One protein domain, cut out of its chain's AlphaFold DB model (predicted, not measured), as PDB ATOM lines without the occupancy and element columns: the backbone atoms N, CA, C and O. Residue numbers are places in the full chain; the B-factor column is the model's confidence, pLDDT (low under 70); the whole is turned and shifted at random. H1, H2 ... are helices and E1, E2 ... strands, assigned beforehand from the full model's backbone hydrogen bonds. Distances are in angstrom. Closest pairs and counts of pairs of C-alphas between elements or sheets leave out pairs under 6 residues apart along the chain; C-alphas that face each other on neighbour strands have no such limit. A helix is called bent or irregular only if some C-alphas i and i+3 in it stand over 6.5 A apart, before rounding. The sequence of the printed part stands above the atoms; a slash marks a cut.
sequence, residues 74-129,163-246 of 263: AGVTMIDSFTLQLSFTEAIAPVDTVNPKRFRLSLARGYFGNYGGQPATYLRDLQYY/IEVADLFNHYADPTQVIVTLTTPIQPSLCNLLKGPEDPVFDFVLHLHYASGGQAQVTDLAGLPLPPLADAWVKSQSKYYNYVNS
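What this domain is: This is residues 74 to 129 and 163 to 246 of the 263 residues of an uncharacterized protein of Nannocystis exedens (UniProt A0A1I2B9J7). Two strongly twisted four-stranded sheets make two neighbouring parts of the domain, and the bent strands E3 and E7 of one sheet run toward the other, coming nearest to it where E3 begins, close to E5. The short helix H1 lies over E7, H2 sits beside the strands of that same sheet, and two long links without named elements, residues 89 to 102 and 211 to 230, complete the body. The printed part has 140 residues, in the order E1, E2, E3, E4, E5, E6, H1, E7, H2, E8; the sheets, E7 - E3 - E4 - E8 and E1 - E2 - E6 - E5, are both antiparallel. The class is mostly strand, though only 65 residues are in named elements. The whole is compact, with a radius of gyration of the C-alphas of 16.0 A, and only just elongated, spanning 48 by 31 by 28 A.

How they stand to each other: E7, residues 202 to 210, is an edge strand and the antiparallel neighbour of E3, residues 103 to 111, with N 205 and O 108 at 2.9 A. E7 bends by 57 degrees at residue 206 and E3 by 52 degrees at residue 107. E3 and E4, residues 120 to 124, form a hairpin, with N 109 and O 122 at 2.9 A. E8, residues 241 to 245, is the other edge strand; N 123 of E4 and O 242 are 3.0 A apart. H1, residues 188 to 194, is on this sheet at a height of 9.1 A, over E7 and along the strands at 21 degrees on the local plane; its line rises 39 degrees, only just short of standing up from the sheet. The closest C-alphas of H1 and E7 are those of Leu 194 and Phe 204, 5.2 A. H2, residues 231 to 235, stands at the sheet's level, but only just, with a height of 3.8 A; its Val 234 and Arg 104 of E3 have C-alphas 5.5 A apart, the closest of the two elements. In both helices every O i to N i+4 pair is within hydrogen-bond range. In the other sheet, E1, residues 74 to 80, and E2, residues 83 to 88, form a hairpin, with N 77 and O 85 at 2.8 A. E6, residues 177 to 182, has N 180 at 2.8 A from O 84 of E2. E5, residues 165 to 170, forms a hairpin with E6, with N 169 and O 179 at 2.8 A. The closest C-alphas of E3 and E5 are those of Phe 103 and Val 165, 6.2 A; E1 and E7 are only just apart, at 8.3 A.

Where its parts are: E1 begins with C-alpha 74 at (-51.295, -26.897, -2.059) and is 19.3 A long. E3 measures 23.9 A and E7 23.8 A; E2 is 16.6 A, E6 16.5 A, E5 14.7 A, E4 and E8 13.2 A each, H1 9.8 A and H2 6.2 A. E7 begins with C-alpha 202 at (-57.367, -13.513, -20.640), and E8 ends with C-alpha 245 at (-46.292, -22.792, -26.686).

The domain as a whole: The two C-alphas farthest apart, those of Gly 116 and Tyr 172, are 49.7 A apart. Residues 130 to 162 are not printed, and C-alphas 129 and 163 are 10.2 A apart across the cut. The links E2 to E3 and E7 to H2 are long. The mean pLDDT of the printed part is 88.0; residues 113 to 116, 197 to 198, 200 and 243 to 246 are under 70.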
ATOM      1  N   ALA A  74     -49.836 -26.850  -2.079       92.69
ATOM      2  CA  ALA A  74     -51.295 -26.897  -2.059       92.69
ATOM      3  C   ALA A  74     -51.940 -25.505  -2.097       92.69
ATOM      4  O   ALA A  74     -53.108 -25.385  -2.456       92.69
ATOM      5  N   GLY A  75     -51.210 -24.457  -1.709       91.06
ATOM      6  CA  GLY A  75     -51.759 -23.111  -1.562       91.06
ATOM      7  C   GLY A  75     -50.689 -22.043  -1.428       91.06
ATOM      8  O   GLY A  75     -49.602 -22.305  -0.917       91.06
ATOM      9  N   VAL A  76     -51.026 -20.825  -1.852       93.12
ATOM     10  CA  VAL A  76     -50.276 -19.620  -1.499       93.12
ATOM     11  C   VAL A  76     -51.255 -18.542  -1.063       93.12
ATOM     12  O   VAL A  76     -52.235 -18.265  -1.750       93.12
ATOM     13  N   THR A  77     -50.982 -17.920   0.074       92.75
ATOM     14  CA  THR A  77     -51.766 -16.802   0.602       92.75
ATOM     15  C   THR A  77     -50.859 -15.605   0.847       92.75
ATOM     16  O   THR A  77     -49.673 -15.757   1.133       92.75
ATOM     17  N   MET A  78     -51.403 -14.402   0.687       93.50
ATOM     18  CA  MET A  78     -50.696 -13.165   0.999       93.50
ATOM     19  C   MET A  78     -51.056 -12.751   2.427       93.50
ATOM     20  O   MET A  78     -52.225 -12.489   2.704       93.50
ATOM     21  N   ILE A  79     -50.067 -12.718   3.321       94.88
ATOM     22  CA  ILE A  79     -50.258 -12.257   4.706       94.88
ATOM     23  C   ILE A  79     -50.228 -10.730   4.738       94.88
ATOM     24  O   ILE A  79     -51.128 -10.089   5.278       94.88
ATOM     25  N   ASP A  80     -49.192 -10.156   4.131       95.38
ATOM     26  CA  ASP A  80     -49.001  -8.723   3.940       95.38
ATOM     27  C   ASP A  80     -48.297  -8.465   2.589       95.38
ATOM     28  O   ASP A  80     -47.999  -9.399   1.844       95.38
ATOM     29  N   SER A  81     -48.015  -7.205   2.244       94.44
ATOM     30  CA  SER A  81     -47.371  -6.870   0.964       94.44
ATOM     31  C   SER A  81     -45.941  -7.415   0.807       94.44
ATOM     32  O   SER A  81     -45.432  -7.437  -0.310       94.44
ATOM     33  N   PHE A  82     -45.277  -7.816   1.891       96.88
ATOM     34  CA  PHE A  82     -43.927  -8.391   1.917       96.88
ATOM     35  C   PHE A  82     -43.910  -9.897   2.178       96.88
ATOM     36  O   PHE A  82     -42.853 -10.510   2.027       96.88
ATOM     37  N   THR A  83     -45.032 -10.483   2.581       96.81
ATOM     38  CA  THR A  83     -45.037 -11.810   3.190       96.81
ATOM     39  C   THR A  83     -46.081 -12.702   2.538       96.81
ATOM     40  O   THR A  83     -47.279 -12.402   2.530       96.81
ATOM     41  N   LEU A  84     -45.620 -13.839   2.029       96.31
ATOM     42  CA  LEU A  84     -46.458 -14.918   1.521       96.31
ATOM     43  C   LEU A  84     -46.418 -16.106   2.482       96.31
ATOM     44  O   LEU A  84     -45.402 -16.369   3.121       96.31
ATOM     45  N   GLN A  85     -47.505 -16.862   2.535       96.69
ATOM     46  CA  GLN A  85     -47.581 -18.142   3.225       96.69
ATOM     47  C   GLN A  85     -47.885 -19.242   2.219       96.69
ATOM     48  O   GLN A  85     -48.908 -19.213   1.531       96.69
ATOM     49  N   LEU A  86     -46.974 -20.205   2.146       96.44
ATOM     50  CA  LEU A  86     -47.087 -21.420   1.354       96.44
ATOM     51  C   LEU A  86     -47.707 -22.515   2.217       96.44
ATOM     52  O   LEU A  86     -47.282 -22.707   3.356       96.44
ATOM     53  N   SER A  87     -48.663 -23.248   1.663       96.69
ATOM     54  CA  SER A  87     -49.270 -24.426   2.289       96.69
ATOM     55  C   SER A  87     -48.939 -25.660   1.467       96.69
ATOM     56  O   SER A  87     -49.039 -25.619   0.240       96.69
ATOM     57  N   PHE A  88     -48.576 -26.751   2.131       96.44
ATOM     58  CA  PHE A  88     -48.185 -28.009   1.505       96.44
ATOM     59  C   PHE A  88     -49.145 -29.141   1.878       96.44
ATOM     60  O   PHE A  88     -49.936 -29.022   2.812       96.44
ATOM     61  N   THR A  89     -49.093 -30.242   1.132       96.75
ATOM     62  CA  THR A  89     -49.902 -31.445   1.403       96.75
ATOM     63  C   THR A  89     -49.507 -32.177   2.685       96.75
ATOM     64  O   THR A  89     -50.271 -33.008   3.167       96.75
ATOM     65  N   GLU A  90     -48.334 -31.869   3.234       97.06
ATOM     66  CA  GLU A  90     -47.732 -32.532   4.387       97.06
ATOM     67  C   GLU A  90     -46.698 -31.631   5.077       97.06
ATOM     68  O   GLU A  90     -46.460 -30.495   4.657       97.06
ATOM     69  N   ALA A  91     -46.099 -32.131   6.160       98.00
ATOM     70  CA  ALA A  91     -45.106 -31.401   6.935       98.00
ATOM     71  C   ALA A  91     -43.773 -31.268   6.184       98.00
ATOM     72  O   ALA A  91     -43.219 -32.245   5.682       98.00
ATOM     73  N   ILE A  92     -43.227 -30.055   6.170       98.12
ATOM     74  CA  ILE A  92     -41.973 -29.716   5.498       98.12
ATOM     75  C   ILE A  92     -40.823 -29.721   6.507       98.12
ATOM     76  O   ILE A  92     -40.977 -29.296   7.656       98.12
ATOM     77  N   ALA A  93     -39.655 -30.195   6.074       97.56
ATOM     78  CA  ALA A  93     -38.420 -30.111   6.847       97.56
ATOM     79  C   ALA A  93     -38.029 -28.651   7.161       97.56
ATOM     80  O   ALA A  93     -38.547 -27.704   6.557       97.56
ATOM     81  N   PRO A  94     -37.106 -28.426   8.111       97.69
ATOM     82  CA  PRO A  94     -36.547 -27.101   8.340       97.69
ATOM     83  C   PRO A  94     -36.041 -26.447   7.044       97.69
ATOM     84  O   PRO A  94     -35.346 -27.079   6.246       97.69
ATOM     85  N   VAL A  95     -36.433 -25.191   6.809       97.56
ATOM     86  CA  VAL A  95     -36.125 -24.464   5.561       97.56
ATOM     87  C   VAL A  95     -34.915 -23.535   5.675       97.56
ATOM     88  O   VAL A  95     -34.599 -22.826   4.724       97.56
ATOM     89  N   ASP A  96     -34.197 -23.564   6.797       96.25
ATOM     90  CA  ASP A  96     -33.023 -22.727   7.090       96.25
ATOM     91  C   ASP A  96     -31.851 -22.943   6.116       96.25
ATOM     92  O   ASP A  96     -30.990 -22.079   5.956       96.25
ATOM     93  N   THR A  97     -31.839 -24.082   5.425       95.50
ATOM     94  CA  THR A  97     -30.839 -24.420   4.401       95.50
ATOM     95  C   THR A  97     -31.348 -24.247   2.967       95.50
ATOM     96  O   THR A  97     -30.579 -24.406   2.014       95.50
ATOM     97  N   VAL A  98     -32.630 -23.918   2.772       96.94
ATOM     98  CA  VAL A  98     -33.227 -23.756   1.442       96.94
ATOM     99  C   VAL A  98     -32.740 -22.453   0.815       96.94
ATOM    100  O   VAL A  98     -32.751 -21.403   1.440       96.94
ATOM    101  N   ASN A  99     -32.340 -22.496  -0.458       96.31
ATOM    102  CA  ASN A  99     -31.904 -21.293  -1.168       96.31
ATOM    103  C   ASN A  99     -33.119 -20.476  -1.665       96.31
ATOM    104  O   ASN A  99     -33.811 -20.951  -2.575       96.31
ATOM    105  N   PRO A 100     -33.323 -19.226  -1.195       96.00
ATOM    106  CA  PRO A 100     -34.437 -18.368  -1.615       96.00
ATOM    107  C   PRO A 100     -34.496 -18.129  -3.130       96.00
ATOM    108  O   PRO A 100     -35.573 -18.056  -3.718       96.00
ATOM    109  N   LYS A 101     -33.341 -18.124  -3.812       94.06
ATOM    110  CA  LYS A 101     -33.242 -17.917  -5.271       94.06
ATOM    111  C   LYS A 101     -33.807 -19.065  -6.108       94.06
ATOM    112  O   LYS A 101     -33.851 -18.961  -7.335       94.06
ATOM    113  N   ARG A 102     -34.217 -20.167  -5.474       93.88
ATOM    114  CA  ARG A 102     -34.978 -21.239  -6.131       93.88
ATOM    115  C   ARG A 102     -36.422 -20.862  -6.381       93.88
ATOM    116  O   ARG A 102     -37.076 -21.559  -7.149       93.88
ATOM    117  N   PHE A 103     -36.892 -19.793  -5.755       94.38
ATOM    118  CA  PHE A 103     -38.213 -19.250  -5.971       94.38
ATOM    119  C   PHE A 103     -38.138 -18.037  -6.887       94.38
ATOM    120  O   PHE A 103     -37.187 -17.255  -6.854       94.38
ATOM    121  N   ARG A 104     -39.162 -17.871  -7.718       92.88
ATOM    122  CA  ARG A 104     -39.345 -16.658  -8.515       92.88
ATOM    123  C   ARG A 104     -40.826 -16.386  -8.662       92.88
ATOM    124  O   ARG A 104     -41.595 -17.311  -8.900       92.88
ATOM    125  N   LEU A 105     -41.217 -15.125  -8.562       92.75
ATOM    126  CA  LEU A 105     -42.576 -14.711  -8.870       92.75
ATOM    127  C   LEU A 105     -42.684 -14.260 -10.332       92.75
ATOM    128  O   LEU A 105     -41.711 -13.815 -10.947       92.75
ATOM    129  N   SER A 106     -43.875 -14.379 -10.907       91.25
ATOM    130  CA  SER A 106     -44.177 -13.828 -12.228       91.25
ATOM    131  C   SER A 106     -45.607 -13.335 -12.304       91.25
ATOM    132  O   SER A 106     -46.488 -13.908 -11.660       91.25
ATOM    133  N   LEU A 107     -45.852 -12.410 -13.221       90.38
ATOM    134  CA  LEU A 107     -47.185 -12.207 -13.760       90.38
ATOM    135  C   LEU A 107     -47.393 -13.233 -14.873       90.38
ATOM    136  O   LEU A 107     -46.678 -13.212 -15.880       90.38
ATOM    137  N   ALA A 108     -48.356 -14.128 -14.693       85.94
ATOM    138  CA  ALA A 108     -48.807 -15.018 -15.745       85.94
ATOM    139  C   ALA A 108     -50.071 -14.435 -16.378       85.94
ATOM    140  O   ALA A 108     -51.038 -14.119 -15.691       85.94
ATOM    141  N   ARG A 109     -50.046 -14.295 -17.703       84.19
ATOM    142  CA  ARG A 109     -51.220 -13.985 -18.514       84.19
ATOM    143  C   ARG A 109     -51.618 -15.245 -19.267       84.19
ATOM    144  O   ARG A 109     -50.907 -15.651 -20.193       84.19
ATOM    145  N   GLY A 110     -52.708 -15.863 -18.836       78.69
ATOM    146  CA  GLY A 110     -53.309 -17.015 -19.498       78.69
ATOM    147  C   GLY A 110     -54.166 -16.576 -20.679       78.69
ATOM    148  O   GLY A 110     -54.844 -15.558 -20.606       78.69
ATOM    149  N   TYR A 111     -54.117 -17.331 -21.769       76.69
ATOM    150  CA  TYR A 111     -55.001 -17.202 -22.922       76.69
ATOM    151  C   TYR A 111     -55.688 -18.545 -23.156       76.69
ATOM    152  O   TYR A 111     -55.011 -19.562 -23.323       76.69
ATOM    153  N   PHE A 112     -57.019 -18.554 -23.187       72.75
ATOM    154  CA  PHE A 112     -57.809 -19.793 -23.223       72.75
ATOM    155  C   PHE A 112     -58.171 -20.284 -24.633       72.75
ATOM    156  O   PHE A 112     -58.902 -21.260 -24.774       72.75
ATOM    157  N   GLY A 113     -57.639 -19.658 -25.690       65.56
ATOM    158  CA  GLY A 113     -57.806 -20.157 -27.063       65.56
ATOM    159  C   GLY A 113     -59.096 -19.734 -27.781       65.56
ATOM    160  O   GLY A 113     -59.461 -20.323 -28.798       65.56
ATOM    161  N   ASN A 114     -59.795 -18.698 -27.307       65.62
ATOM    162  CA  ASN A 114     -60.963 -18.166 -28.022       65.62
ATOM    163  C   ASN A 114     -60.560 -17.573 -29.388       65.62
ATOM    164  O   ASN A 114     -59.566 -16.857 -29.476       65.62
ATOM    165  N   TYR A 115     -61.362 -17.817 -30.434       59.88
ATOM    166  CA  TYR A 115     -61.136 -17.392 -31.835       59.88
ATOM    167  C   TYR A 115     -60.024 -18.134 -32.604       59.88
ATOM    168  O   TYR A 115     -59.314 -17.543 -33.415       59.88
ATOM    169  N   GLY A 116     -59.892 -19.450 -32.403       67.00
ATOM    170  CA  GLY A 116     -59.030 -20.305 -33.237       67.00
ATOM    171  C   GLY A 116     -57.539 -20.256 -32.886       67.00
ATOM    172  O   GLY A 116     -56.726 -20.847 -33.595       67.00
ATOM    173  N   GLY A 117     -57.179 -19.577 -31.794       71.69
ATOM    174  CA  GLY A 117     -55.844 -19.626 -31.208       71.69
ATOM    175  C   GLY A 117     -55.659 -20.848 -30.306       71.69
ATOM    176  O   GLY A 117     -56.609 -21.361 -29.722       71.69
ATOM    177  N   GLN A 118     -54.421 -21.316 -30.169       73.00
ATOM    178  CA  GLN A 118     -54.078 -22.335 -29.174       73.00
ATOM    179  C   GLN A 118     -53.980 -21.682 -27.786       73.00
ATOM    180  O   GLN A 118     -53.450 -20.569 -27.700       73.00
ATOM    181  N   PRO A 119     -54.444 -22.341 -26.708       74.31
ATOM    182  CA  PRO A 119     -54.217 -21.864 -25.353       74.31
ATOM    183  C   PRO A 119     -52.731 -21.638 -25.093       74.31
ATOM    184  O   PRO A 119     -51.886 -22.419 -25.543       74.31
ATOM    185  N   ALA A 120     -52.409 -20.566 -24.376       75.38
ATOM    186  CA  ALA A 120     -51.023 -20.237 -24.106       75.38
ATOM    187  C   ALA A 120     -50.850 -19.394 -22.846       75.38
ATOM    188  O   ALA A 120     -51.739 -18.638 -22.459       75.38
ATOM    189  N   THR A 121     -49.663 -19.481 -22.249       77.31
ATOM    190  CA  THR A 121     -49.309 -18.705 -21.059       77.31
ATOM    191  C   THR A 121     -48.106 -17.829 -21.351       77.31
ATOM    192  O   THR A 121     -47.047 -18.292 -21.791       77.31
ATOM    193  N   TYR A 122     -48.272 -16.543 -21.069       81.69
ATOM    194  CA  TYR A 122     -47.206 -15.561 -21.135       81.69
ATOM    195  C   TYR A 122     -46.742 -15.253 -19.723       81.69
ATOM    196  O   TYR A 122     -47.501 -14.717 -18.919       81.69
ATOM    197  N   LEU A 123     -45.481 -15.558 -19.444       86.38
ATOM    198  CA  LEU A 123     -44.842 -15.169 -18.197       86.38
ATOM    199  C   LEU A 123     -44.135 -13.836 -18.404       86.38
ATOM    200  O   LEU A 123     -43.482 -13.599 -19.434       86.38
ATOM    201  N   ARG A 124     -44.281 -12.959 -17.422       89.56
ATOM    202  CA  ARG A 124     -43.613 -11.665 -17.357       89.56
ATOM    203  C   ARG A 124     -42.986 -11.482 -15.990       89.56
ATOM    204  O   ARG A 124     -43.546 -11.891 -14.971       89.56
ATOM    205  N   ASP A 125     -41.823 -10.848 -15.987       90.50
ATOM    206  CA  ASP A 125     -41.206 -10.400 -14.750       90.50
ATOM    207  C   ASP A 125     -42.089  -9.348 -14.065       90.50
ATOM    208  O   ASP A 125     -42.653  -8.468 -14.727       90.50
ATOM    209  N   LEU A 126     -42.218  -9.448 -12.743       91.06
ATOM    210  CA  LEU A 126     -43.044  -8.533 -11.966       91.06
ATOM    211  C   LEU A 126     -42.505  -7.113 -11.937       91.06
ATOM    212  O   LEU A 126     -43.308  -6.201 -11.770       91.06
ATOM    213  N   GLN A 127     -41.205  -6.894 -12.142       89.00
ATOM    214  CA  GLN A 127     -40.613  -5.555 -12.066       89.00
ATOM    215  C   GLN A 127     -41.318  -4.528 -12.974       89.00
ATOM    216  O   GLN A 127     -41.343  -3.343 -12.664       89.00
ATOM    217  N   TYR A 128     -41.922  -4.967 -14.086       87.56
ATOM    218  CA  TYR A 128     -42.622  -4.086 -15.031       87.56
ATOM    219  C   TYR A 128     -43.982  -3.599 -14.537       87.56
ATOM    220  O   TYR A 128     -44.499  -2.608 -15.045       87.56
ATOM    221  N   TYR A 129     -44.567  -4.315 -13.583       89.81
ATOM    222  CA  TYR A 129     -45.920  -4.081 -13.089       89.81
ATOM    223  C   TYR A 129     -45.929  -3.722 -11.602       89.81
ATOM    224  O   TYR A 129     -46.862  -3.080 -11.130       89.81
ATOM    225  N   ILE A 163     -39.169  -7.635  -7.507       92.19
ATOM    226  CA  ILE A 163     -39.623  -8.502  -6.417       92.19
ATOM    227  C   ILE A 163     -38.857  -9.814  -6.507       92.19
ATOM    228  O   ILE A 163     -39.001 -10.564  -7.476       92.19
ATOM    229  N   GLU A 164     -38.094 -10.113  -5.467       94.00
ATOM    230  CA  GLU A 164     -37.403 -11.386  -5.298       94.00
ATOM    231  C   GLU A 164     -37.793 -12.006  -3.959       94.00
ATOM    232  O   GLU A 164     -38.174 -11.300  -3.024       94.00
ATOM    233  N   VAL A 165     -37.685 -13.329  -3.864       95.56
ATOM    234  CA  VAL A 165     -37.829 -14.026  -2.586       95.56
ATOM    235  C   VAL A 165     -36.554 -13.804  -1.780       95.56
ATOM    236  O   VAL A 165     -35.465 -14.181  -2.215       95.56
ATOM    237  N   ALA A 166     -36.702 -13.137  -0.639       97.25
ATOM    238  CA  ALA A 166     -35.606 -12.765   0.239       97.25
ATOM    239  C   ALA A 166     -35.224 -13.919   1.166       97.25
ATOM    240  O   ALA A 166     -34.043 -14.245   1.260       97.25
ATOM    241  N   ASP A 167     -36.214 -14.530   1.822       97.94
ATOM    242  CA  ASP A 167     -35.983 -15.561   2.832       97.94
ATOM    243  C   ASP A 167     -37.194 -16.492   3.024       97.94
ATOM    244  O   ASP A 167     -38.302 -16.190   2.561       97.94
ATOM    245  N   LEU A 168     -36.970 -17.615   3.713       98.06
ATOM    246  CA  LEU A 168     -37.988 -18.596   4.087       98.06
ATOM    247  C   LEU A 168     -37.918 -18.932   5.578       98.06
ATOM    248  O   LEU A 168     -36.844 -19.095   6.146       98.06
ATOM    249  N   PHE A 169     -39.079 -19.127   6.196       98.00
ATOM    250  CA  PHE A 169     -39.199 -19.526   7.596       98.00
ATOM    251  C   PHE A 169     -40.233 -20.636   7.735       98.00
ATOM    252  O   PHE A 169     -41.313 -20.561   7.148       98.00
ATOM    253  N   ASN A 170     -39.954 -21.651   8.552       97.75
ATOM    254  CA  ASN A 170     -40.999 -22.588   8.957       97.75
ATOM    255  C   ASN A 170     -42.077 -21.832   9.744       97.75
ATOM    256  O   ASN A 170     -41.768 -20.968  10.571       97.75
ATOM    257  N   HIS A 171     -43.345 -22.156   9.506       97.62
ATOM    258  CA  HIS A 171     -44.419 -21.600  10.314       97.62
ATOM    259  C   HIS A 171     -44.391 -22.224  11.720       97.62
ATOM    260  O   HIS A 171     -44.332 -23.441  11.875       97.62
ATOM    261  N   TYR A 172     -44.435 -21.391  12.764       94.25
ATOM    262  CA  TYR A 172     -44.198 -21.838  14.146       94.25
ATOM    263  C   TYR A 172     -45.225 -22.864  14.650       94.25
ATOM    264  O   TYR A 172     -44.883 -23.755  15.422       94.25
ATOM    265  N   ALA A 173     -46.487 -22.728  14.233       96.75
ATOM    266  CA  ALA A 173     -47.588 -23.546  14.742       96.75
ATOM    267  C   ALA A 173     -48.037 -24.660  13.785       96.75
ATOM    268  O   ALA A 173     -48.792 -25.535  14.198       96.75
ATOM    269  N   ASP A 174     -47.612 -24.619  12.520       98.06
ATOM    270  CA  ASP A 174     -48.092 -25.546  11.491       98.06
ATOM    271  C   ASP A 174     -46.924 -25.969  10.589       98.06
ATOM    272  O   ASP A 174     -46.489 -25.182   9.751       98.06
ATOM    273  N   PRO A 175     -46.398 -27.198  10.734       97.62
ATOM    274  CA  PRO A 175     -45.253 -27.650   9.953       97.62
ATOM    275  C   PRO A 175     -45.591 -27.876   8.473       97.62
ATOM    276  O   PRO A 175     -44.682 -28.067   7.668       97.62
ATOM    277  N   THR A 176     -46.871 -27.846   8.089       98.06
ATOM    278  CA  THR A 176     -47.304 -27.907   6.682       98.06
ATOM    279  C   THR A 176     -47.231 -26.548   5.984       98.06
ATOM    280  O   THR A 176     -47.623 -26.418   4.822       98.06
ATOM    281  N   GLN A 177     -46.743 -25.514   6.680       98.19
ATOM    282  CA  GLN A 177     -46.690 -24.149   6.180       98.19
ATOM    283  C   GLN A 177     -45.286 -23.548   6.246       98.19
ATOM    284  O   GLN A 177     -44.515 -23.760   7.187       98.19
ATOM    285  N   VAL A 178     -44.976 -22.733   5.240       98.19
ATOM    286  CA  VAL A 178     -43.724 -21.974   5.141       98.19
ATOM    287  C   VAL A 178     -44.049 -20.517   4.854       98.19
ATOM    288  O   VAL A 178     -44.817 -20.206   3.944       98.19
ATOM    289  N   ILE A 179     -43.442 -19.619   5.620       98.25
ATOM    290  CA  ILE A 179     -43.496 -18.180   5.397       98.25
ATOM    291  C   ILE A 179     -42.369 -17.780   4.455       98.25
ATOM    292  O   ILE A 179     -41.228 -18.196   4.627       98.25
ATOM    293  N   VAL A 180     -42.690 -16.954   3.470       97.81
ATOM    294  CA  VAL A 180     -41.759 -16.434   2.473       97.81
ATOM    295  C   VAL A 180     -41.775 -14.919   2.542       97.81
ATOM    296  O   VAL A 180     -42.842 -14.311   2.468       97.81
ATOM    297  N   THR A 181     -40.601 -14.303   2.644       98.12
ATOM    298  CA  THR A 181     -40.466 -12.842   2.619       98.12
ATOM    299  C   THR A 181     -39.960 -12.357   1.267       98.12
ATOM    300  O   THR A 181     -39.237 -13.059   0.555       98.12
ATOM    301  N   LEU A 182     -40.354 -11.142   0.898       97.25
ATOM    302  CA  LEU A 182     -40.016 -10.506  -0.370       97.25
ATOM    303  C   LEU A 182     -39.034  -9.350  -0.159       97.25
ATOM    304  O   LEU A 182     -39.091  -8.643   0.847       97.25
ATOM    305  N   THR A 183     -38.146  -9.123  -1.127       96.44
ATOM    306  CA  THR A 183     -37.175  -8.012  -1.087       96.44
ATOM    307  C   THR A 183     -37.833  -6.641  -1.235       96.44
ATOM    308  O   THR A 183     -37.356  -5.655  -0.673       96.44
ATOM    309  N   THR A 184     -38.934  -6.568  -1.982       95.06
ATOM    310  CA  THR A 184     -39.761  -5.372  -2.152       95.06
ATOM    311  C   THR A 184     -41.232  -5.737  -1.982       95.06
ATOM    312  O   THR A 184     -41.614  -6.878  -2.262       95.06
ATOM    313  N   PRO A 185     -42.078  -4.799  -1.515       94.81
ATOM    314  CA  PRO A 185     -43.481  -5.104  -1.338       94.81
ATOM    315  C   PRO A 185     -44.189  -5.181  -2.685       94.81
ATOM    316  O   PRO A 185     -43.894  -4.410  -3.610       94.81
ATOM    317  N   ILE A 186     -45.182  -6.061  -2.750       93.50
ATOM    318  CA  ILE A 186     -46.199  -6.070  -3.794       93.50
ATOM    319  C   ILE A 186     -46.969  -4.749  -3.715       93.50
ATOM    320  O   ILE A 186     -47.590  -4.425  -2.703       93.50
ATOM    321  N   GLN A 187     -46.891  -3.972  -4.790       92.94
ATOM    322  CA  GLN A 187     -47.512  -2.662  -4.899       92.94
ATOM    323  C   GLN A 187     -49.007  -2.785  -5.234       92.94
ATOM    324  O   GLN A 187     -49.399  -3.683  -5.989       92.94
ATOM    325  N   PRO A 188     -49.841  -1.826  -4.788       89.75
ATOM    326  CA  PRO A 188     -51.251  -1.767  -5.173       89.75
ATOM    327  C   PRO A 188     -51.463  -1.763  -6.693       89.75
ATOM    328  O   PRO A 188     -52.439  -2.318  -7.183       89.75
ATOM    329  N   SER A 189     -50.535  -1.170  -7.453       87.50
ATOM    330  CA  SER A 189     -50.569  -1.123  -8.921       87.50
ATOM    331  C   SER A 189     -50.584  -2.517  -9.556       87.50
ATOM    332  O   SER A 189     -51.403  -2.778 -10.438       87.50
ATOM    333  N   LEU A 190     -49.747  -3.435  -9.060       90.81
ATOM    334  CA  LEU A 190     -49.734  -4.830  -9.497       90.81
ATOM    335  C   LEU A 190     -51.041  -5.535  -9.121       90.81
ATOM    336  O   LEU A 190     -51.638  -6.213  -9.954       90.81
ATOM    337  N   CYS A 191     -51.527  -5.347  -7.896       90.81
ATOM    338  CA  CYS A 191     -52.779  -5.963  -7.468       90.81
ATOM    339  C   CYS A 191     -54.001  -5.450  -8.244       90.81
ATOM    340  O   CYS A 191     -54.874  -6.238  -8.602       90.81
ATOM    341  N   ASN A 192     -54.044  -4.162  -8.580       88.06
ATOM    342  CA  ASN A 192     -55.095  -3.587  -9.419       88.06
ATOM    343  C   ASN A 192     -55.059  -4.135 -10.849       88.06
ATOM    344  O   ASN A 192     -56.112  -4.340 -11.443       88.06
ATOM    345  N   LEU A 193     -53.867  -4.413 -11.390       88.00
ATOM    346  CA  LEU A 193     -53.727  -5.077 -12.686       88.00
ATOM    347  C   LEU A 193     -54.314  -6.494 -12.663       88.00
ATOM    348  O   LEU A 193     -54.989  -6.885 -13.609       88.00
ATOM    349  N   LEU A 194     -54.075  -7.250 -11.586       87.75
ATOM    350  CA  LEU A 194     -54.614  -8.605 -11.414       87.75
ATOM    351  C   LEU A 194     -56.142  -8.611 -11.266       87.75
ATOM    352  O   LEU A 194     -56.792  -9.557 -11.691       87.75
ATOM    353  N   LYS A 195     -56.712  -7.538 -10.705       84.75
ATOM    354  CA  LYS A 195     -58.162  -7.277 -10.647       84.75
ATOM    355  C   LYS A 195     -58.714  -6.602 -11.909       84.75
ATOM    356  O   LYS A 195     -59.857  -6.148 -11.889       84.75
ATOM    357  N   GLY A 196     -57.885  -6.429 -12.943       72.56
ATOM    358  CA  GLY A 196     -58.235  -5.707 -14.162       72.56
ATOM    359  C   GLY A 196     -59.530  -6.223 -14.795       72.56
ATOM    360  O   GLY A 196     -59.989  -7.308 -14.442       72.56
ATOM    361  N   PRO A 197     -60.140  -5.442 -15.708       60.75
ATOM    362  CA  PRO A 197     -61.432  -5.792 -16.288       60.75
ATOM    363  C   PRO A 197     -61.384  -7.228 -16.795       60.75
ATOM    364  O   PRO A 197     -60.429  -7.573 -17.491       60.75
ATOM    365  N   GLU A 198     -62.384  -8.025 -16.406       63.19
ATOM    366  CA  GLU A 198     -62.572  -9.404 -16.853       63.19
ATOM    367  C   GLU A 198     -62.602  -9.405 -18.384       63.19
ATOM    368  O   GLU A 198     -63.641  -9.208 -19.014       63.19
ATOM    369  N   ASP A 199     -61.436  -9.547 -19.007       70.81
ATOM    370  CA  ASP A 199     -61.359  -9.906 -20.402       70.81
ATOM    371  C   ASP A 199     -61.676 -11.400 -20.417       70.81
ATOM    372  O   ASP A 199     -60.867 -12.189 -19.931       70.81
ATOM    373  N   PRO A 200     -62.828 -11.827 -20.966       69.75
ATOM    374  CA  PRO A 200     -63.230 -13.232 -20.932       69.75
ATOM    375  C   PRO A 200     -62.249 -14.147 -21.685       69.75
ATOM    376  O   PRO A 200     -62.425 -15.364 -21.732       69.75
ATOM    377  N   VAL A 201     -61.249 -13.566 -22.350       74.62
ATOM    378  CA  VAL A 201     -60.229 -14.258 -23.123       74.62
ATOM    379  C   VAL A 201     -58.902 -14.383 -22.362       74.62
ATOM    380  O   VAL A 201     -58.120 -15.285 -22.692       74.62
ATOM    381  N   PHE A 202     -58.637 -13.529 -21.366       76.75
ATOM    382  CA  PHE A 202     -57.367 -13.513 -20.640       76.75
ATOM    383  C   PHE A 202     -57.534 -13.385 -19.131       76.75
ATOM    384  O   PHE A 202     -58.115 -12.419 -18.652       76.75
ATOM    385  N   ASP A 203     -56.838 -14.255 -18.403       80.62
ATOM    386  CA  ASP A 203     -56.684 -14.132 -16.956       80.62
ATOM    387  C   ASP A 203     -55.271 -13.680 -16.602       80.62
ATOM    388  O   ASP A 203     -54.276 -14.172 -17.152       80.62
ATOM    389  N   PHE A 204     -55.182 -12.754 -15.650       84.38
ATOM    390  CA  PHE A 204     -53.928 -12.330 -15.043       84.38
ATOM    391  C   PHE A 204     -53.818 -12.932 -13.648       84.38
ATOM    392  O   PHE A 204     -54.651 -12.676 -12.785       84.38
ATOM    393  N   VAL A 205     -52.761 -13.703 -13.412       85.69
ATOM    394  CA  VAL A 205     -52.506 -14.316 -12.108       85.69
ATOM    395  C   VAL A 205     -51.075 -14.061 -11.662       85.69
ATOM    396  O   VAL A 205     -50.127 -14.081 -12.452       85.69
ATOM    397  N   LEU A 206     -50.918 -13.822 -10.365       89.44
ATOM    398  CA  LEU A 206     -49.619 -13.811  -9.714       89.44
ATOM    399  C   LEU A 206     -49.228 -15.256  -9.398       89.44
ATOM    400  O   LEU A 206     -49.981 -15.970  -8.735       89.44
ATOM    401  N   HIS A 207     -48.066 -15.684  -9.893       87.94
ATOM    402  CA  HIS A 207     -47.645 -17.083  -9.860       87.94
ATOM    403  C   HIS A 207     -46.278 -17.251  -9.194       87.94
ATOM    404  O   HIS A 207     -45.347 -16.491  -9.482       87.94
ATOM    405  N   LEU A 208     -46.154 -18.280  -8.352       91.50
ATOM    406  CA  LEU A 208     -44.901 -18.711  -7.738       91.50
ATOM    407  C   LEU A 208     -44.286 -19.858  -8.544       91.50
ATOM    408  O   LEU A 208     -44.954 -20.830  -8.883       91.50
ATOM    409  N   HIS A 209     -42.997 -19.746  -8.834       90.75
ATOM    410  CA  HIS A 209     -42.202 -20.765  -9.512       90.75
ATOM    411  C   HIS A 209     -41.145 -21.297  -8.555       90.75
ATOM    412  O   HIS A 209     -40.653 -20.547  -7.710       90.75
ATOM    413  N   TYR A 210     -40.769 -22.562  -8.719       93.12
ATOM    414  CA  TYR A 210     -39.790 -23.252  -7.890       93.12
ATOM    415  C   TYR A 210     -38.889 -24.171  -8.726       93.12
ATOM    416  O   TYR A 210     -39.367 -24.975  -9.529       93.12
ATOM    417  N   ALA A 211     -37.574 -24.087  -8.519       92.38
ATOM    418  CA  ALA A 211     -36.598 -24.986  -9.133       92.38
ATOM    419  C   ALA A 211     -36.039 -26.002  -8.126       92.38
ATOM    420  O   ALA A 211     -35.271 -25.648  -7.225       92.38
ATOM    421  N   SER A 212     -36.362 -27.279  -8.346       89.12
ATOM    422  CA  SER A 212     -35.831 -28.403  -7.571       89.12
ATOM    423  C   SER A 212     -34.358 -28.719  -7.898       89.12
ATOM    424  O   SER A 212     -33.777 -28.192  -8.855       89.12
ATOM    425  N   GLY A 213     -33.748 -29.590  -7.087       86.00
ATOM    426  CA  GLY A 213     -32.434 -30.205  -7.309       86.00
ATOM    427  C   GLY A 213     -31.262 -29.488  -6.630       86.00
ATOM    428  O   GLY A 213     -31.131 -28.274  -6.734       86.00
ATOM    429  N   GLY A 214     -30.351 -30.230  -5.993       83.00
ATOM    430  CA  GLY A 214     -29.175 -29.713  -5.269       83.00
ATOM    431  C   GLY A 214     -29.355 -29.698  -3.743       83.00
ATOM    432  O   GLY A 214     -30.432 -30.001  -3.248       83.00
ATOM    433  N   GLN A 215     -28.311 -29.329  -2.992       78.56
ATOM    434  CA  GLN A 215     -28.248 -29.488  -1.522       78.56
ATOM    435  C   GLN A 215     -29.091 -28.488  -0.695       78.56
ATOM    436  O   GLN A 215     -28.933 -28.412   0.512       78.56
ATOM    437  N   ALA A 216     -29.961 -27.701  -1.328       91.06
ATOM    438  CA  ALA A 216     -30.663 -26.573  -0.698       91.06
ATOM    439  C   ALA A 216     -32.097 -26.453  -1.233       91.06
ATOM    440  O   ALA A 216     -32.513 -25.380  -1.678       91.06
ATOM    441  N   GLN A 217     -32.785 -27.589  -1.340       94.94
ATOM    442  CA  GLN A 217     -34.136 -27.719  -1.885       94.94
ATOM    443  C   GLN A 217     -35.135 -27.971  -0.752       94.94
ATOM    444  O   GLN A 217     -34.757 -28.493   0.289       94.94
ATOM    445  N   VAL A 218     -36.402 -27.626  -0.965       96.56
ATOM    446  CA  VAL A 218     -37.486 -27.971  -0.038       96.56
ATOM    447  C   VAL A 218     -37.698 -29.484  -0.051       96.56
ATOM    448  O   VAL A 218     -37.790 -30.075  -1.132       96.56
ATOM    449  N   THR A 219     -37.799 -30.086   1.132       97.50
ATOM    450  CA  THR A 219     -38.137 -31.502   1.329       97.50
ATOM    451  C   THR A 219     -39.199 -31.655   2.412       97.50
ATOM    452  O   THR A 219     -39.348 -30.778   3.262       97.50
ATOM    453  N   ASP A 220     -39.911 -32.774   2.414       97.38
ATOM    454  CA  ASP A 220     -40.716 -33.195   3.564       97.38
ATOM    455  C   ASP A 220     -39.831 -33.694   4.729       97.38
ATOM    456  O   ASP A 220     -38.594 -33.666   4.659       97.38
ATOM    457  N   LEU A 221     -40.467 -34.167   5.806       96.12
ATOM    458  CA  LEU A 221     -39.786 -34.782   6.954       96.12
ATOM    459  C   LEU A 221     -39.137 -36.146   6.641       96.12
ATOM    460  O   LEU A 221     -38.262 -36.577   7.394       96.12
ATOM    461  N   ALA A 222     -39.540 -36.816   5.560       95.81
ATOM    462  CA  ALA A 222     -38.932 -38.055   5.068       95.81
ATOM    463  C   ALA A 222     -37.723 -37.800   4.139       95.81
ATOM    464  O   ALA A 222     -37.012 -38.736   3.768       95.81
ATOM    465  N   GLY A 223     -37.456 -36.538   3.789       95.56
ATOM    466  CA  GLY A 223     -36.391 -36.120   2.885       95.56
ATOM    467  C   GLY A 223     -36.753 -36.202   1.399       95.56
ATOM    468  O   GLY A 223     -35.858 -36.031   0.562       95.56
ATOM    469  N   LEU A 224     -38.018 -36.439   1.034       96.50
ATOM    470  CA  LEU A 224     -38.430 -36.419  -0.370       96.50
ATOM    471  C   LEU A 224     -38.541 -34.966  -0.855       96.50
ATOM    472  O   LEU A 224     -39.076 -34.102  -0.158       96.50
ATOM    473  N   PRO A 225     -38.016 -34.651  -2.050       96.81
ATOM    474  CA  PRO A 225     -37.963 -33.280  -2.529       96.81
ATOM    475  C   PRO A 225     -39.288 -32.793  -3.102       96.81
ATOM    476  O   PRO A 225     -39.944 -33.507  -3.860       96.81
ATOM    477  N   LEU A 226     -39.596 -31.515  -2.867       95.31
ATOM    478  CA  LEU A 226     -40.655 -30.801  -3.578       95.31
ATOM    479  C   LEU A 226     -40.389 -30.871  -5.098       95.31
ATOM    480  O   LEU A 226     -39.308 -30.460  -5.550       95.31
ATOM    481  N   PRO A 227     -41.343 -31.360  -5.910       93.31
ATOM    482  CA  PRO A 227     -41.216 -31.345  -7.361       93.31
ATOM    483  C   PRO A 227     -41.061 -29.918  -7.919       93.31
ATOM    484  O   PRO A 227     -41.559 -28.956  -7.329       93.31
ATOM    485  N   PRO A 228     -40.370 -29.739  -9.061       91.12
ATOM    486  CA  PRO A 228     -40.199 -28.419  -9.656       91.12
ATOM    487  C   PRO A 228     -41.543 -27.831 -10.097       91.12
ATOM    488  O   PRO A 228     -42.374 -28.518 -10.688       91.12
ATOM    489  N   LEU A 229     -41.706 -26.526  -9.895       87.75
ATOM    490  CA  LEU A 229     -42.841 -25.747 -10.376       87.75
ATOM    491  C   LEU A 229     -42.318 -24.770 -11.419       87.75
ATOM    492  O   LEU A 229     -41.804 -23.707 -11.072       87.75
ATOM    493  N   ALA A 230     -42.416 -25.145 -12.696       81.75
ATOM    494  CA  ALA A 230     -41.998 -24.276 -13.795       81.75
ATOM    495  C   ALA A 230     -40.549 -23.753 -13.677       81.75
ATOM    496  O   ALA A 230     -40.237 -22.591 -13.955       81.75
ATOM    497  N   ASP A 231     -39.644 -24.645 -13.279       84.44
ATOM    498  CA  ASP A 231     -38.237 -24.370 -12.973       84.44
ATOM    499  C   ASP A 231     -37.474 -23.605 -14.069       84.44
ATOM    500  O   ASP A 231     -36.546 -22.850 -13.767       84.44
ATOM    501  N   ALA A 232     -37.868 -23.753 -15.334       83.00
ATOM    502  CA  ALA A 232     -37.311 -23.014 -16.460       83.00
ATOM    503  C   ALA A 232     -37.384 -21.491 -16.256       83.00
ATOM    504  O   ALA A 232     -36.441 -20.789 -16.624       83.00
ATOM    505  N   TRP A 233     -38.460 -20.975 -15.645       84.50
ATOM    506  CA  TRP A 233     -38.603 -19.547 -15.354       84.50
ATOM    507  C   TRP A 233     -37.624 -19.082 -14.275       84.50
ATOM    508  O   TRP A 233     -36.987 -18.036 -14.419       84.50
ATOM    509  N   VAL A 234     -37.448 -19.886 -13.225       85.75
ATOM    510  CA  VAL A 234     -36.466 -19.627 -12.163       85.75
ATOM    511  C   VAL A 234     -35.050 -19.621 -12.740       85.75
ATOM    512  O   VAL A 234     -34.277 -18.704 -12.479       85.75
ATOM    513  N   LYS A 235     -34.720 -20.603 -13.587       82.81
ATOM    514  CA  LYS A 235     -33.393 -20.752 -14.211       82.81
ATOM    515  C   LYS A 235     -33.078 -19.652 -15.232       82.81
ATOM    516  O   LYS A 235     -31.912 -19.420 -15.538       82.81
ATOM    517  N   SER A 236     -34.085 -18.945 -15.749       82.31
ATOM    518  CA  SER A 236     -33.921 -17.870 -16.731       82.31
ATOM    519  C   SER A 236     -34.013 -16.466 -16.116       82.31
ATOM    520  O   SER A 236     -34.796 -15.644 -16.593       82.31
ATOM    521  N   GLN A 237     -33.244 -16.174 -15.062       72.06
ATOM    522  CA  GLN A 237     -33.318 -14.888 -14.338       72.06
ATOM    523  C   GLN A 237     -33.074 -13.653 -15.224       72.06
ATOM    524  O   GLN A 237     -33.665 -12.608 -14.993       72.06
ATOM    525  N   SER A 238     -32.279 -13.773 -16.294       74.06
ATOM    526  CA  SER A 238     -32.041 -12.679 -17.249       74.06
ATOM    527  C   SER A 238     -33.172 -12.462 -18.260       74.06
ATOM    528  O   SER A 238     -33.137 -11.502 -19.030       74.06
ATOM    529  N   LYS A 239     -34.175 -13.350 -18.303       77.00
ATOM    530  CA  LYS A 239     -35.324 -13.206 -19.199       77.00
ATOM    531  C   LYS A 239     -36.436 -12.423 -18.511       77.00
ATOM    532  O   LYS A 239     -36.934 -12.815 -17.459       77.00
ATOM    533  N   TYR A 240     -36.857 -11.355 -19.181       79.06
ATOM    534  CA  TYR A 240     -37.967 -10.485 -18.784       79.06
ATOM    535  C   TYR A 240     -39.338 -11.031 -19.184       79.06
ATOM    536  O   TYR A 240     -40.368 -10.671 -18.613       79.06
ATOM    537  N   TYR A 241     -39.352 -11.906 -20.184       78.31
ATOM    538  CA  TYR A 241     -40.535 -12.612 -20.628       78.31
ATOM    539  C   TYR A 241     -40.182 -14.017 -21.089       78.31
ATOM    540  O   TYR A 241     -39.077 -14.279 -21.573       78.31
ATOM    541  N   ASN A 242     -41.139 -14.922 -20.955       73.31
ATOM    542  CA  ASN A 242     -41.068 -16.247 -21.544       73.31
ATOM    543  C   ASN A 242     -42.467 -16.648 -22.006       73.31
ATOM    544  O   ASN A 242     -43.476 -16.107 -21.543       73.31
ATOM    545  N   TYR A 243     -42.514 -17.549 -22.970       68.06
ATOM    546  CA  TYR A 243     -43.748 -17.994 -23.580       68.06
ATOM    547  C   TYR A 243     -43.699 -19.502 -23.738       68.06
ATOM    548  O   TYR A 243     -42.726 -20.048 -24.259       68.06
ATOM    549  N   VAL A 244     -44.750 -20.160 -23.266       65.25
ATOM    550  CA  VAL A 244     -44.874 -21.610 -23.354       65.25
ATOM    551  C   VAL A 244     -45.925 -21.911 -24.414       65.25
ATOM    552  O   VAL A 244     -47.120 -21.744 -24.192       65.25
ATOM    553  N   ASN A 245     -45.451 -22.314 -25.594       58.22
ATOM    554  CA  ASN A 245     -46.292 -22.792 -26.686       58.22
ATOM    555  C   ASN A 245     -46.765 -24.214 -26.379       58.22
ATOM    556  O   ASN A 245     -45.946 -25.069 -26.042       58.22
ATOM    557  N   SER A 246     -48.050 -24.502 -26.591       53.91
ATOM    558  CA  SER A 246     -48.601 -25.869 -26.668       53.91
ATOM    559  C   SER A 246     -48.498 -26.763 -25.422       53.91
ATOM    560  O   SER A 246     -48.783 -27.953 -25.519       53.91
TER     561      SER A 246